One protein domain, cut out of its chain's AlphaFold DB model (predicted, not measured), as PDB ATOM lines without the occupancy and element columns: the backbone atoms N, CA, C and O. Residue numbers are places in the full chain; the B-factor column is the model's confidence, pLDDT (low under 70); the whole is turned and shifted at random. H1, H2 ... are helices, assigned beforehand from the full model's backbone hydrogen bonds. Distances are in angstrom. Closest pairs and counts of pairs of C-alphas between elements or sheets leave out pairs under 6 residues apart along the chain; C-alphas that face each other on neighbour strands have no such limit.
ATOM      1  N   ASN A   6     146.812 176.612 308.602       90.12
ATOM      2  CA  ASN A   6     147.769 177.358 307.791       90.12
ATOM      3  C   ASN A   6     149.091 177.597 308.549       90.12
ATOM      4  O   ASN A   6     149.266 177.187 309.698       90.12
ATOM      5  N   LEU A   7     150.033 178.293 307.905       91.38
ATOM      6  CA  LEU A   7     151.332 178.637 308.495       91.38
ATOM      7  C   LEU A   7     151.231 179.520 309.757       91.38
ATOM      8  O   LEU A   7     152.099 179.429 310.628       91.38
ATOM      9  N   SER A   8     150.172 180.329 309.891       91.88
ATOM     10  CA  SER A   8     149.935 181.166 311.075       91.88
ATOM     11  C   SER A   8     149.726 180.329 312.334       91.88
ATOM     12  O   SER A   8     150.106 180.770 313.417       91.88
ATOM     13  N   ASP A   9     149.165 179.124 312.209       91.06
ATOM     14  CA  ASP A   9     148.990 178.193 313.331       91.06
ATOM     15  C   ASP A   9     150.311 177.509 313.713       91.06
ATOM     16  O   ASP A   9     150.558 177.194 314.879       91.06
ATOM     17  N   ILE A  10     151.197 177.309 312.732       92.56
ATOM     18  CA  ILE A  10     152.487 176.630 312.906       92.56
ATOM     19  C   ILE A  10     153.505 177.558 313.576       92.56
ATOM     20  O   ILE A  10     154.252 177.133 314.465       92.56
ATOM     21  N   ARG A  11     153.537 178.839 313.191       94.25
ATOM     22  CA  ARG A  11     154.490 179.824 313.719       94.25
ATOM     23  C   ARG A  11     154.544 179.902 315.255       94.25
ATOM     24  O   ARG A  11     155.658 179.836 315.779       94.25
ATOM     25  N   PRO A  12     153.438 180.041 316.010       92.94
ATOM     26  CA  PRO A  12     153.498 180.128 317.470       92.94
ATOM     27  C   PRO A  12     154.027 178.843 318.120       92.94
ATOM     28  O   PRO A  12     154.688 178.923 319.155       92.94
ATOM     29  N   ILE A  13     153.807 177.676 317.507       92.31
ATOM     30  CA  ILE A  13     154.342 176.392 317.983       92.31
ATOM     31  C   ILE A  13     155.859 176.353 317.768       92.31
ATOM     32  O   ILE A  13     156.621 176.035 318.681       92.31
ATOM     33  N   LEU A  14     156.306 176.712 316.565       93.44
ATOM     34  CA  LEU A  14     157.711 176.639 316.171       93.44
ATOM     35  C   LEU A  14     158.570 177.708 316.861       93.44
ATOM     36  O   LEU A  14     159.581 177.385 317.495       93.44
ATOM     37  N   ILE A  15     158.170 178.974 316.726       90.81
ATOM     38  CA  ILE A  15     158.939 180.151 317.141       90.81
ATOM     39  C   ILE A  15     158.709 180.426 318.624       90.81
ATOM     40  O   ILE A  15     159.638 180.320 319.421       90.81
ATOM     41  N   SER A  16     157.462 180.694 319.010       89.38
ATOM     42  CA  SER A  16     157.118 181.081 320.384       89.38
ATOM     43  C   SER A  16     157.079 179.902 321.361       89.38
ATOM     44  O   SER A  16     156.977 180.121 322.562       89.38
ATOM     45  N   GLY A  17     157.141 178.655 320.875       88.25
ATOM     46  CA  GLY A  17     157.045 177.462 321.722       88.25
ATOM     47  C   GLY A  17     155.696 177.332 322.435       88.25
ATOM     48  O   GLY A  17     155.608 176.673 323.469       88.25
ATOM     49  N   LYS A  18     154.650 177.985 321.916       86.81
ATOM     50  CA  LYS A  18     153.324 178.013 322.531       86.81
ATOM     51  C   LYS A  18     152.594 176.704 322.239       86.81
ATOM     52  O   LYS A  18     152.485 176.294 321.085       86.81
ATOM     53  N   GLY A  19     152.042 176.079 323.277       82.50
ATOM     54  CA  GLY A  19     151.219 174.875 323.161       82.50
ATOM     55  C   GLY A  19     151.766 173.693 323.957       82.50
ATOM     56  O   GLY A  19     152.533 173.855 324.901       82.50
ATOM     57  N   ASN A  20     151.333 172.484 323.591       88.69
ATOM     58  CA  ASN A  20     151.780 171.256 324.243       88.69
ATOM     59  C   ASN A  20     153.281 171.023 323.989       88.69
ATOM     60  O   ASN A  20     153.725 170.998 322.841       88.69
ATOM     61  N   THR A  21     154.048 170.796 325.054       90.56
ATOM     62  CA  THR A  21     155.514 170.689 325.014       90.56
ATOM     63  C   THR A  21     156.022 169.519 324.168       90.56
ATOM     64  O   THR A  21     157.077 169.632 323.547       90.56
ATOM     65  N   GLU A  22     155.293 168.399 324.115       90.00
ATOM     66  CA  GLU A  22     155.644 167.238 323.283       90.00
ATOM     67  C   GLU A  22     155.450 167.568 321.798       90.00
ATOM     68  O   GLU A  22     156.345 167.317 320.991       90.00
ATOM     69  N   ILE A  23     154.343 168.236 321.451       91.31
ATOM     70  CA  ILE A  23     154.088 168.720 320.085       91.31
ATOM     71  C   ILE A  23     155.147 169.743 319.665       91.31
ATOM     72  O   ILE A  23     155.718 169.626 318.585       91.31
ATOM     73  N   VAL A  24     155.473 170.713 320.528       93.69
ATOM     74  CA  VAL A  24     156.517 171.716 320.251       93.69
ATOM     75  C   VAL A  24     157.862 171.043 319.962       93.69
ATOM     76  O   VAL A  24     158.544 171.424 319.010       93.69
ATOM     77  N   LYS A  25     158.241 170.018 320.738       95.00
ATOM     78  CA  LYS A  25     159.469 169.242 320.499       95.00
ATOM     79  C   LYS A  25     159.436 168.514 319.155       95.00
ATOM     80  O   LYS A  25     160.424 168.576 318.426       95.00
ATOM     81  N   LEU A  26     158.324 167.858 318.813       94.88
ATOM     82  CA  LEU A  26     158.163 167.149 317.538       94.88
ATOM     83  C   LEU A  26     158.281 168.100 316.345       94.88
ATOM     84  O   LEU A  26     159.076 167.854 315.439       94.88
ATOM     85  N   VAL A  27     157.562 169.223 316.389       94.75
ATOM     86  CA  VAL A  27     157.591 170.239 315.330       94.75
ATOM     87  C   VAL A  27     158.992 170.842 315.205       94.75
ATOM     88  O   VAL A  27     159.548 170.872 314.113       94.75
ATOM     89  N   ARG A  28     159.636 171.249 316.306       95.25
ATOM     90  CA  ARG A  28     161.011 171.783 316.254       95.25
ATOM     91  C   ARG A  28     162.016 170.768 315.708       95.25
ATOM     92  O   ARG A  28     162.861 171.145 314.904       95.25
ATOM     93  N   LYS A  29     161.906 169.492 316.092       96.31
ATOM     94  CA  LYS A  29     162.753 168.418 315.550       96.31
ATOM     95  C   LYS A  29     162.571 168.270 314.040       96.31
ATOM     96  O   LYS A  29     163.565 168.143 313.337       96.31
ATOM     97  N   TYR A  30     161.331 168.329 313.547       96.56
ATOM     98  CA  TYR A  30     161.053 168.331 312.111       96.56
ATOM     99  C   TYR A  30     161.805 169.467 311.407       96.56
ATOM    100  O   TYR A  30     162.581 169.188 310.501       96.56
ATOM    101  N   PHE A  31     161.665 170.717 311.866       96.69
ATOM    102  CA  PHE A  31     162.326 171.866 311.229       96.69
ATOM    103  C   PHE A  31     163.855 171.851 311.357       96.69
ATOM    104  O   PHE A  31     164.532 172.286 310.433       96.69
ATOM    105  N   ASN A  32     164.411 171.328 312.452       95.69
ATOM    106  CA  ASN A  32     165.862 171.183 312.610       95.69
ATOM    107  C   ASN A  32     166.472 170.198 311.596       95.69
ATOM    108  O   ASN A  32     167.648 170.314 311.272       95.69
ATOM    109  N   ASN A  33     165.678 169.254 311.087       96.00
ATOM    110  CA  ASN A  33     166.093 168.288 310.070       96.00
ATOM    111  C   ASN A  33     165.810 168.771 308.633       96.00
ATOM    112  O   ASN A  33     165.934 167.990 307.688       96.00
ATOM    113  N   LYS A  34     165.356 170.017 308.453       96.19
ATOM    114  CA  LYS A  34     165.039 170.603 307.146       96.19
ATOM    115  C   LYS A  34     165.999 171.740 306.803       96.19
ATOM    116  O   LYS A  34     166.593 172.333 307.703       96.19
ATOM    117  N   PRO A  35     166.123 172.084 305.509       96.06
ATOM    118  CA  PRO A  35     166.857 173.271 305.101       96.06
ATOM    119  C   PRO A  35     166.310 174.539 305.785       96.06
ATOM    120  O   PRO A  35     165.093 174.641 305.979       96.06
ATOM    121  N   PRO A  36     167.161 175.537 306.097       94.94
ATOM    122  CA  PRO A  36     166.761 176.751 306.818       94.94
ATOM    123  C   PRO A  36     165.562 177.492 306.211       94.94
ATOM    124  O   PRO A  36     164.740 178.036 306.948       94.94
ATOM    125  N   VAL A  37     165.412 177.439 304.882       96.00
ATOM    126  CA  VAL A  37     164.301 178.064 304.148       96.00
ATOM    127  C   VAL A  37     162.926 177.631 304.666       96.00
ATOM    128  O   VAL A  37     162.011 178.444 304.718       96.00
ATOM    129  N   TYR A  38     162.784 176.393 305.160       97.19
ATOM    130  CA  TYR A  38     161.527 175.915 305.741       97.19
ATOM    131  C   TYR A  38     161.118 176.758 306.950       97.19
ATOM    132  O   TYR A  38     159.954 177.118 307.115       97.19
ATOM    133  N   ARG A  39     162.089 177.078 307.810       95.56
ATOM    134  CA  ARG A  39     161.859 177.886 309.006       95.56
ATOM    135  C   ARG A  39     161.585 179.340 308.644       95.56
ATOM    136  O   ARG A  39     160.703 179.941 309.251       95.56
ATOM    137  N   GLU A  40     162.306 179.879 307.664       95.38
ATOM    138  CA  GLU A  40     162.113 181.253 307.193       95.38
ATOM    139  C   GLU A  40     160.722 181.447 306.575       95.38
ATOM    140  O   GLU A  40     160.046 182.414 306.920       95.38
ATOM    141  N   ILE A  41     160.232 180.495 305.771       95.69
ATOM    142  CA  ILE A  41     158.871 180.534 305.203       95.69
ATOM    143  C   ILE A  41     157.810 180.632 306.312       95.69
ATOM    144  O   ILE A  41     156.897 181.449 306.230       95.69
ATOM    145  N   VAL A  42     157.941 179.858 307.397       95.50
ATOM    146  CA  VAL A  42     157.009 179.951 308.540       95.50
ATOM    147  C   VAL A  42     157.183 181.254 309.318       95.50
ATOM    148  O   VAL A  42     156.207 181.848 309.780       95.50
ATOM    149  N   LYS A  43     158.426 181.704 309.504       94.06
ATOM    150  CA  LYS A  43     158.737 182.936 310.234       94.06
ATOM    151  C   LYS A  43     158.104 184.148 309.556       94.06
ATOM    152  O   LYS A  43     157.548 184.977 310.271       94.06
ATOM    153  N   TYR A  44     158.154 184.190 308.227       93.62
ATOM    154  CA  TYR A  44     157.695 185.276 307.362       93.62
ATOM    155  C   TYR A  44     156.362 184.982 306.662       93.62
ATOM    156  O   TYR A  44     156.077 185.555 305.618       93.62
ATOM    157  N   TYR A  45     155.518 184.130 307.250       89.00
ATOM    158  CA  TYR A  45     154.253 183.688 306.646       89.00
ATOM    159  C   TYR A  45     153.273 184.809 306.251       89.00
ATOM    160  O   TYR A  45     152.349 184.551 305.486       89.00
ATOM    161  N   TRP A  46     153.419 186.015 306.814       88.50
ATOM    162  CA  TRP A  46     152.573 187.172 306.504       88.50
ATOM    163  C   TRP A  46     152.978 187.890 305.212       88.50
ATOM    164  O   TRP A  46     152.241 188.757 304.752       88.50
ATOM    165  N   TYR A  47     154.149 187.585 304.646       88.69
ATOM    166  CA  TYR A  47     154.555 188.146 303.364       88.69
ATOM    167  C   TYR A  47     153.853 187.423 302.220       88.69
ATOM    168  O   TYR A  47     153.874 186.197 302.111       88.69
ATOM    169  N   GLU A  48     153.271 188.215 301.329       84.56
ATOM    170  CA  GLU A  48     152.633 187.726 300.119       84.56
ATOM    171  C   GLU A  48     153.662 187.519 298.997       84.56
ATOM    172  O   GLU A  48     154.230 188.459 298.433       84.56
ATOM    173  N   ILE A  49     153.921 186.252 298.676       91.44
ATOM    174  CA  ILE A  49     154.876 185.842 297.645       91.44
ATOM    175  C   ILE A  49     154.097 185.337 296.436       91.44
ATOM    176  O   ILE A  49     153.709 184.177 296.382       91.44
ATOM    177  N   HIS A  50     153.886 186.222 295.463       91.44
ATOM    178  CA  HIS A  50     153.128 185.907 294.241       91.44
ATOM    179  C   HIS A  50     153.997 185.851 292.981       91.44
ATOM    180  O   HIS A  50     153.514 185.519 291.903       91.44
ATOM    181  N   THR A  51     155.283 186.203 293.085       92.94
ATOM    182  CA  THR A  51     156.190 186.297 291.933       92.94
ATOM    183  C   THR A  51     157.515 185.588 292.201       92.94
ATOM    184  O   THR A  51     157.974 185.496 293.343       92.94
ATOM    185  N   ASN A  52     158.173 185.129 291.131       92.81
ATOM    186  CA  ASN A  52     159.532 184.578 291.207       92.81
ATOM    187  C   ASN A  52     160.534 185.588 291.781       92.81
ATOM    188  O   ASN A  52     161.436 185.194 292.512       92.81
ATOM    189  N   ASN A  53     160.365 186.880 291.484       93.25
ATOM    190  CA  ASN A  53     161.242 187.923 292.014       93.25
ATOM    191  C   ASN A  53     161.130 188.013 293.539       93.25
ATOM    192  O   ASN A  53     162.155 188.037 294.215       93.25
ATOM    193  N   ASN A  54     159.909 187.974 294.085       92.19
ATOM    194  CA  ASN A  54     159.695 187.976 295.532       92.19
ATOM    195  C   ASN A  54     160.294 186.716 296.171       92.19
ATOM    196  O   ASN A  54     161.059 186.818 297.126       92.19
ATOM    197  N   ALA A  55     159.992 185.533 295.625       93.00
ATOM    198  CA  ALA A  55     160.495 184.268 296.161       93.00
ATOM    199  C   ALA A  55     162.033 184.229 296.184       93.00
ATOM    200  O   ALA A  55     162.639 183.861 297.193       93.00
ATOM    201  N   LYS A  56     162.672 184.708 295.112       93.50
ATOM    202  CA  LYS A  56     164.129 184.777 295.010       93.50
ATOM    203  C   LYS A  56     164.724 185.811 295.962       93.50
ATOM    204  O   LYS A  56     165.745 185.537 296.582       93.50
ATOM    205  N   TYR A  57     164.088 186.970 296.106       91.88
ATOM    206  CA  TYR A  57     164.551 188.027 297.004       91.88
ATOM    207  C   TYR A  57     164.486 187.605 298.478       91.88
ATOM    208  O   TYR A  57     165.465 187.757 299.204       91.88
ATOM    209  N   PHE A  58     163.358 187.043 298.918       91.12
ATOM    210  CA  PHE A  58     163.140 186.705 300.328       91.12
ATOM    211  C   PHE A  58     163.734 185.355 300.738       91.12
ATOM    212  O   PHE A  58     164.197 185.207 301.866       91.12
ATOM    213  N   PHE A  59     163.711 184.368 299.841       93.75
ATOM    214  CA  PHE A  59     164.005 182.973 300.180       93.75
ATOM    215  C   PHE A  59     165.073 182.334 299.288       93.75
ATOM    216  O   PHE A  59     165.429 181.184 299.525       93.75
ATOM    217  N   GLN A  60     165.594 183.061 298.291       95.00
ATOM    218  CA  GLN A  60     166.608 182.579 297.339       95.00
ATOM    219  C   GLN A  60     166.195 181.309 296.574       95.00
ATOM    220  O   GLN A  60     167.042 180.530 296.148       95.00
ATOM    221  N   ILE A  61     164.889 181.124 296.365       95.94
ATOM    222  CA  ILE A  61     164.291 179.994 295.639       95.94
ATOM    223  C   ILE A  61     163.298 180.491 294.587       95.94
ATOM    224  O   ILE A  61     162.910 181.663 294.583       95.94
ATOM    225  N   SER A  62     162.869 179.610 293.687       96.75
ATOM    226  CA  SER A  62     161.781 179.915 292.756       96.75
ATOM    227  C   SER A  62     160.417 179.966 293.458       96.75
ATOM    228  O   SER A  62     160.223 179.403 294.535       96.75
ATOM    229  N   LEU A  63     159.435 180.615 292.826       95.88
ATOM    230  CA  LEU A  63     158.050 180.655 293.306       95.88
ATOM    231  C   LEU A  63     157.444 179.251 293.401       95.88
ATOM    232  O   LEU A  63     156.730 178.951 294.352       95.88
ATOM    233  N   LYS A  64     157.759 178.384 292.430       96.50
ATOM    234  CA  LYS A  64     157.298 176.994 292.431       96.50
ATOM    235  C   LYS A  64     157.840 176.239 293.644       96.50
ATOM    236  O   LYS A  64     157.064 175.647 294.382       96.50
ATOM    237  N   GLU A  65     159.148 176.323 293.889       96.56
ATOM    238  CA  GLU A  65     159.761 175.710 295.073       96.56
ATOM    239  C   GLU A  65     159.188 176.280 296.371       96.56
ATOM    240  O   GLU A  65     158.963 175.532 297.319       96.56
ATOM    241  N   TYR A  66     158.920 177.587 296.420       96.00
ATOM    242  CA  TYR A  66     158.302 178.222 297.579       96.00
ATOM    243  C   TYR A  66     156.920 177.628 297.885       96.00
ATOM    244  O   TYR A  66     156.685 177.215 299.022       96.00
ATOM    245  N   GLU A  67     156.028 177.543 296.894       94.75
ATOM    246  CA  GLU A  67     154.688 176.972 297.084       94.75
ATOM    247  C   GLU A  67     154.749 175.472 297.420       94.75
ATOM    248  O   GLU A  67     154.061 175.027 298.342       94.75
ATOM    249  N   ASP A  68     155.638 174.712 296.774       96.50
ATOM    250  CA  ASP A  68     155.845 173.288 297.066       96.50
ATOM    251  C   ASP A  68     156.318 173.078 298.516       96.50
ATOM    252  O   ASP A  68     155.792 172.230 299.247       96.50
ATOM    253  N   ILE A  69     157.293 173.872 298.975       96.31
ATOM    254  CA  ILE A  69     157.806 173.807 300.350       96.31
ATOM    255  C   ILE A  69     156.729 174.240 301.345       96.31
ATOM    256  O   ILE A  69     156.528 173.562 302.354       96.31
ATOM    257  N   LYS A  70     156.017 175.335 301.073       94.56
ATOM    258  CA  LYS A  70     154.923 175.852 301.905       94.56
ATOM    259  C   LYS A  70     153.817 174.816 302.089       94.56
ATOM    260  O   LYS A  70     153.412 174.558 303.224       94.56
ATOM    261  N   TYR A  71     153.376 174.179 301.006       94.69
ATOM    262  CA  TYR A  71     152.392 173.101 301.057       94.69
ATOM    263  C   TYR A  71     152.914 171.903 301.858       94.69
ATOM    264  O   TYR A  71     152.231 171.391 302.748       94.69
ATOM    265  N   LYS A  72     154.165 171.498 301.616       96.06
ATOM    266  CA  LYS A  72     154.799 170.380 302.321       96.06
ATOM    267  C   LYS A  72     154.929 170.620 303.823       96.06
ATOM    268  O   LYS A  72     154.618 169.726 304.602       96.06
ATOM    269  N   ILE A  73     155.328 171.824 304.239       95.94
ATOM    270  CA  ILE A  73     155.364 172.221 305.656       95.94
ATOM    271  C   ILE A  73     153.992 172.024 306.293       95.94
ATOM    272  O   ILE A  73     153.891 171.445 307.375       95.94
ATOM    273  N   PHE A  74     152.949 172.524 305.633       94.00
ATOM    274  CA  PHE A  74     151.593 172.467 306.153       94.00
ATOM    275  C   PHE A  74     151.132 171.020 306.372       94.00
ATOM    276  O   PHE A  74     150.743 170.669 307.488       94.00
ATOM    277  N   ILE A  75     151.250 170.173 305.346       95.06
ATOM    278  CA  ILE A  75     150.836 168.766 305.409       95.06
ATOM    279  C   ILE A  75     151.655 167.982 306.437       95.06
ATOM    280  O   ILE A  75     151.082 167.286 307.275       95.06
ATOM    281  N   ASP A  76     152.981 168.121 306.424       95.75
ATOM    282  CA  ASP A  76     153.857 167.377 307.330       95.75
ATOM    283  C   ASP A  76     153.563 167.727 308.797       95.75
ATOM    284  O   ASP A  76     153.448 166.838 309.644       95.75
ATOM    285  N   VAL A  77     153.404 169.016 309.119       94.88
ATOM    286  CA  VAL A  77     153.112 169.451 310.494       94.88
ATOM    287  C   VAL A  77     151.706 169.037 310.924       94.88
ATOM    288  O   VAL A  77     151.535 168.592 312.060       94.88
ATOM    289  N   MET A  78     150.711 169.140 310.040       92.94
ATOM    290  CA  MET A  78     149.354 168.662 310.311       92.94
ATOM    291  C   MET A  78     149.359 167.166 310.658       92.94
ATOM    292  O   MET A  78     148.817 166.781 311.697       92.94
ATOM    293  N   ASN A  79     150.047 166.347 309.857       93.50
ATOM    294  CA  ASN A  79     150.173 164.908 310.084       93.50
ATOM    295  C   ASN A  79     150.898 164.598 311.400       93.50
ATOM    296  O   ASN A  79     150.397 163.812 312.200       93.50
ATOM    297  N   LEU A  80     152.012 165.279 311.698       93.62
ATOM    298  CA  LEU A  80     152.740 165.107 312.965       93.62
ATOM    299  C   LEU A  80     151.858 165.374 314.191       93.62
ATOM    300  O   LEU A  80     151.913 164.644 315.185       93.62
ATOM    301  N   VAL A  81     151.048 166.431 314.135       90.94
ATOM    302  CA  VAL A  81     150.122 166.785 315.215       90.94
ATOM    303  C   VAL A  81     149.013 165.737 315.332       90.94
ATOM    304  O   VAL A  81     148.690 165.309 316.443       90.94
ATOM    305  N   GLN A  82     148.447 165.294 314.209       89.69
ATOM    306  CA  GLN A  82     147.393 164.283 314.177       89.69
ATOM    307  C   GLN A  82     147.876 162.928 314.710       89.69
ATOM    308  O   GLN A  82     147.224 162.353 315.586       89.69
ATOM    309  N   ASP A  83     149.037 162.456 314.263       88.94
ATOM    310  CA  ASP A  83     149.647 161.199 314.703       88.94
ATOM    311  C   ASP A  83     149.909 161.197 316.205       88.94
ATOM    312  O   ASP A  83     149.604 160.219 316.894       88.94
ATOM    313  N   TYR A  84     150.393 162.318 316.744       90.31
ATOM    314  CA  TYR A  84     150.555 162.489 318.181       90.31
ATOM    315  C   TYR A  84     149.227 162.284 318.929       90.31
ATOM    316  O   TYR A  84     149.173 161.541 319.914       90.31
ATOM    317  N   TYR A  85     148.132 162.891 318.461       87.19
ATOM    318  CA  TYR A  85     146.825 162.727 319.100       87.19
ATOM    319  C   TYR A  85     146.258 161.312 318.946       87.19
ATOM    320  O   TYR A  85     145.679 160.792 319.904       87.19
ATOM    321  N   ILE A  86     146.456 160.659 317.798       87.44
ATOM    322  CA  ILE A  86     146.052 159.263 317.576       87.44
ATOM    323  C   ILE A  86     146.820 158.330 318.515       87.44
ATOM    324  O   ILE A  86     146.206 157.513 319.207       87.44
ATOM    325  N   ALA A  87     148.145 158.468 318.591       83.12
ATOM    326  CA  ALA A  87     148.992 157.680 319.482       83.12
ATOM    327  C   ALA A  87     148.596 157.887 320.948       83.12
ATOM    328  O   ALA A  87     148.485 156.928 321.713       83.12
ATOM    329  N   ARG A  88     148.293 159.131 321.330       81.31
ATOM    330  CA  ARG A  88     147.827 159.454 322.677       81.31
ATOM    331  C   ARG A  88     146.471 158.813 322.973       81.31
ATOM    332  O   ARG A  88     146.328 158.173 324.009       81.31
ATOM    333  N   LYS A  89     145.504 158.898 322.054       82.62
ATOM    334  CA  LYS A  89     144.197 158.232 322.189       82.62
ATOM    335  C   LYS A  89     144.354 156.718 322.369       82.62
ATOM    336  O   LYS A  89     143.721 156.162 323.258       82.62
ATOM    337  N   LYS A  90     145.238 156.075 321.595       78.25
ATOM    338  CA  LYS A  90     145.562 154.641 321.731       78.25
ATOM    339  C   LYS A  90     146.222 154.306 323.074       78.25
ATOM    340  O   LYS A  90     145.857 153.315 323.693       78.25
ATOM    341  N   LYS A  91     147.155 155.135 323.563       74.31
ATOM    342  CA  LYS A  91     147.815 154.923 324.868       74.31
ATOM    343  C   LYS A  91     146.808 154.920 326.023       74.31
ATOM    344  O   LYS A  91     146.966 154.157 326.969       74.31
ATOM    345  N   TYR A  92     145.782 155.767 325.943       72.81
ATOM    346  CA  TYR A  92     144.819 155.964 327.029       72.81
ATOM    347  C   TYR A  92     143.490 155.213 326.851       72.81
ATOM    348  O   TYR A  92     142.718 155.149 327.802       72.81
ATOM    349  N   SER A  93     143.216 154.590 325.698       67.44
ATOM    350  CA  SER A  93     141.941 153.890 325.444       67.44
ATOM    351  C   SER A  93     141.699 152.671 326.341       67.44
ATOM    352  O   SER A  93     140.559 152.239 326.477       67.44
ATOM    353  N   GLY A  94     142.749 152.112 326.951       61.03
ATOM    354  CA  GLY A  94     142.660 150.983 327.884       61.03
ATOM    355  C   GLY A  94     142.554 151.368 329.365       61.03
ATOM    356  O   GLY A  94     142.432 150.483 330.207       61.03
ATOM    357  N   ILE A  95     142.614 152.659 329.706       62.28
ATOM    358  CA  ILE A  95     142.643 153.132 331.096       62.28
ATOM    359  C   ILE A  95     141.208 153.437 331.541       62.28
ATOM    360  O   ILE A  95     140.636 154.451 331.151       62.28
ATOM    361  N   LYS A  96     140.615 152.546 332.351       56.88
ATOM    362  CA  LYS A  96     139.230 152.679 332.848       56.88
ATOM    363  C   LYS A  96     139.130 153.369 334.216       56.88
ATOM    364  O   LYS A  96     138.053 153.853 334.553       56.88
ATOM    365  N   LYS A  97     140.209 153.427 335.011       55.41
ATOM    366  CA  LYS A  97     140.225 154.065 336.343       55.41
ATOM    367  C   LYS A  97     141.413 155.015 336.509       55.41
ATOM    368  O   LYS A  97     142.504 154.758 336.012       55.41
ATOM    369  N   VAL A  98     141.219 156.093 337.275       56.34
ATOM    370  CA  VAL A  98     142.268 157.090 337.590       56.34
ATOM    371  C   VAL A  98     143.487 156.449 338.274       56.34
ATOM    372  O   VAL A  98     144.615 156.888 338.055       56.34
ATOM    373  N   SER A  99     143.291 155.360 339.027       55.62
ATOM    374  CA  SER A  99     144.372 154.569 339.633       55.62
ATOM    375  C   SER A  99     145.384 154.044 338.612       55.62
ATOM    376  O   SER A  99     146.576 154.024 338.903       55.62
ATOM    377  N   ASP A 100     144.939 153.694 337.402       53.06
ATOM    378  CA  ASP A 100     145.790 153.110 336.358       53.06
ATOM    379  C   ASP A 100     146.768 154.142 335.756       53.06
ATOM    380  O   ASP A 100     147.855 153.785 335.293       53.06
ATOM    381  N   LEU A 101     146.435 155.442 335.823       55.06
ATOM    382  CA  LEU A 101     147.330 156.546 335.435       55.06
ATOM    383  C   LEU A 101     148.505 156.709 336.415       55.06
ATOM    384  O   LEU A 101     149.625 157.027 335.999       55.06
ATOM    385  N   VAL A 102     148.268 156.474 337.711       54.91
ATOM    386  CA  VAL A 102     149.286 156.579 338.774       54.91
ATOM    387  C   VAL A 102     150.296 155.429 338.676       54.91
ATOM    388  O   VAL A 102     151.496 155.614 338.888       54.91
ATOM    389  N   THR A 103     149.843 154.237 338.289       51.91
ATOM    390  CA  THR A 103     150.714 153.075 338.057       51.91
ATOM    391  C   THR A 103     151.621 153.274 336.842       51.91
ATOM    392  O   THR A 103     152.800 152.913 336.892       51.91
ATOM    393  N   TYR A 104     151.111 153.897 335.773       51.69
ATOM    394  CA  TYR A 104     151.901 154.221 334.578       51.69
ATOM    395  C   TYR A 104     152.973 155.285 334.859       51.69
ATOM    396  O   TYR A 104     154.142 155.092 334.529       51.69
ATOM    397  N   THR A 105     152.610 156.369 335.552       55.28
ATOM    398  CA  THR A 105     153.553 157.447 335.912       55.28
ATOM    399  C   THR A 105     154.663 156.984 336.860       55.28
ATOM    400  O   THR A 105     155.807 157.421 336.707       55.28
ATOM    401  N   LYS A 106     154.389 156.051 337.787       53.06
ATOM    402  CA  LYS A 106     155.420 155.436 338.653       53.06
ATOM    403  C   LYS A 106     156.424 154.565 337.886       53.06
ATOM    404  O   LYS A 106     157.603 154.560 338.235       53.06
ATOM    405  N   LYS A 107     156.000 153.832 336.849       54.31
ATOM    406  CA  LYS A 107     156.922 153.053 335.995       54.31
ATOM    407  C   LYS A 107     157.819 153.966 335.153       54.31
ATOM    408  O   LYS A 107     159.028 153.744 335.109       54.31
ATOM    409  N   ASP A 108     157.251 155.017 334.567       52.06
ATOM    410  CA  ASP A 108     157.990 155.964 333.723       52.06
ATOM    411  C   ASP A 108     159.009 156.797 334.536       52.06
ATOM    412  O   ASP A 108     160.150 156.980 334.109       52.06
ATOM    413  N   THR A 109     158.667 157.212 335.763       52.69
ATOM    414  CA  THR A 109     159.610 157.896 336.679       52.69
ATOM    415  C   THR A 109     160.730 156.987 337.193       52.69
ATOM    416  O   THR A 109     161.853 157.452 337.396       52.69
ATOM    417  N   LYS A 110     160.472 155.686 337.365       52.03
ATOM    418  CA  LYS A 110     161.497 154.711 337.772       52.03
ATOM    419  C   LYS A 110     162.531 154.462 336.667       52.03
ATOM    420  O   LYS A 110     163.698 154.250 336.977       52.03
ATOM    421  N   ASN A 111     162.122 154.544 335.399       47.03
ATOM    422  CA  ASN A 111     163.037 154.452 334.260       47.03
ATOM    423  C   ASN A 111     163.875 155.725 334.075       47.03
ATOM    424  O   ASN A 111     165.047 155.618 333.737       47.03
ATOM    425  N   LEU A 112     163.335 156.910 334.374       45.38
ATOM    426  CA  LEU A 112     164.093 158.171 334.332       45.38
ATOM    427  C   LEU A 112     165.216 158.244 335.380       45.38
ATOM    428  O   LEU A 112     166.270 158.800 335.096       45.38
TER     429      LEU A 112
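What this domain is: This is residues 6 to 112 of the 116 residues of an uncharacterized protein of Clostridium beijerinckii (strain ATCC 51743 / NCIMB 8052) (UniProt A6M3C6). One long helix, H5, makes the long axis, and four short helices, H4, H3, H1 and H2, pack on it in that order from its first residue onward. H6 is set off beyond the other end of H5, touching no helix, and its residues 105 to 112 stick out. The printed part has 107 residues with six named helices, H1 to H6, and no named strand: all helix, mostly crossed in packing. It is loose, with a radius of gyration of the C-alphas of 18.5 A, a rod spanning 60 by 24 by 19 A.

How they stand to each other: The hub is H5, residues 63 to 92. With residues 63 to 66 alone it touches H4, residues 52 to 59; the closest C-alphas, of Asn 52 and Leu 63, are 4.7 A apart. H3, residues 36 to 43, touches H5 about perpendicular at 78 degrees, closest at C-alphas Tyr 38 and Ile 69, 6.9 A. H1, residues 7 to 14, only just touches H5, with 3 pairs of C-alphas within 8 A, closest at Leu 7 and Phe 74, 6.6 A. H2, residues 21 to 32, touches H5 at a shallow tilt of 32 degrees, opposite ways, closest at C-alphas Ile 23 and Val 81, 6.6 A. H6, residues 98 to 112, is apart from H5. Every O i to N i+4 pair is within hydrogen-bond range in H2, H3, H4 and H5; H1 has 2 of 4 and H6 10 of 11.

Where its parts are: H1 begins at C-alpha 7, (151.332, 178.637, 308.495). H5 is 43.8 A long, from C-alpha 63 at (158.050, 180.655, 293.306); H6, 22.1 A, ends at C-alpha 112, (164.093, 158.171, 334.332). H2 measures 16.2 A, H3 10.7 A, and H1 and H4 10.2 A each.

The domain as a whole: The C-alphas farthest apart, of Asn 53 and Ser 99, are 60.5 A apart. The printed part has no cut and no long link. Residues 93 to 112 have pLDDT under 70.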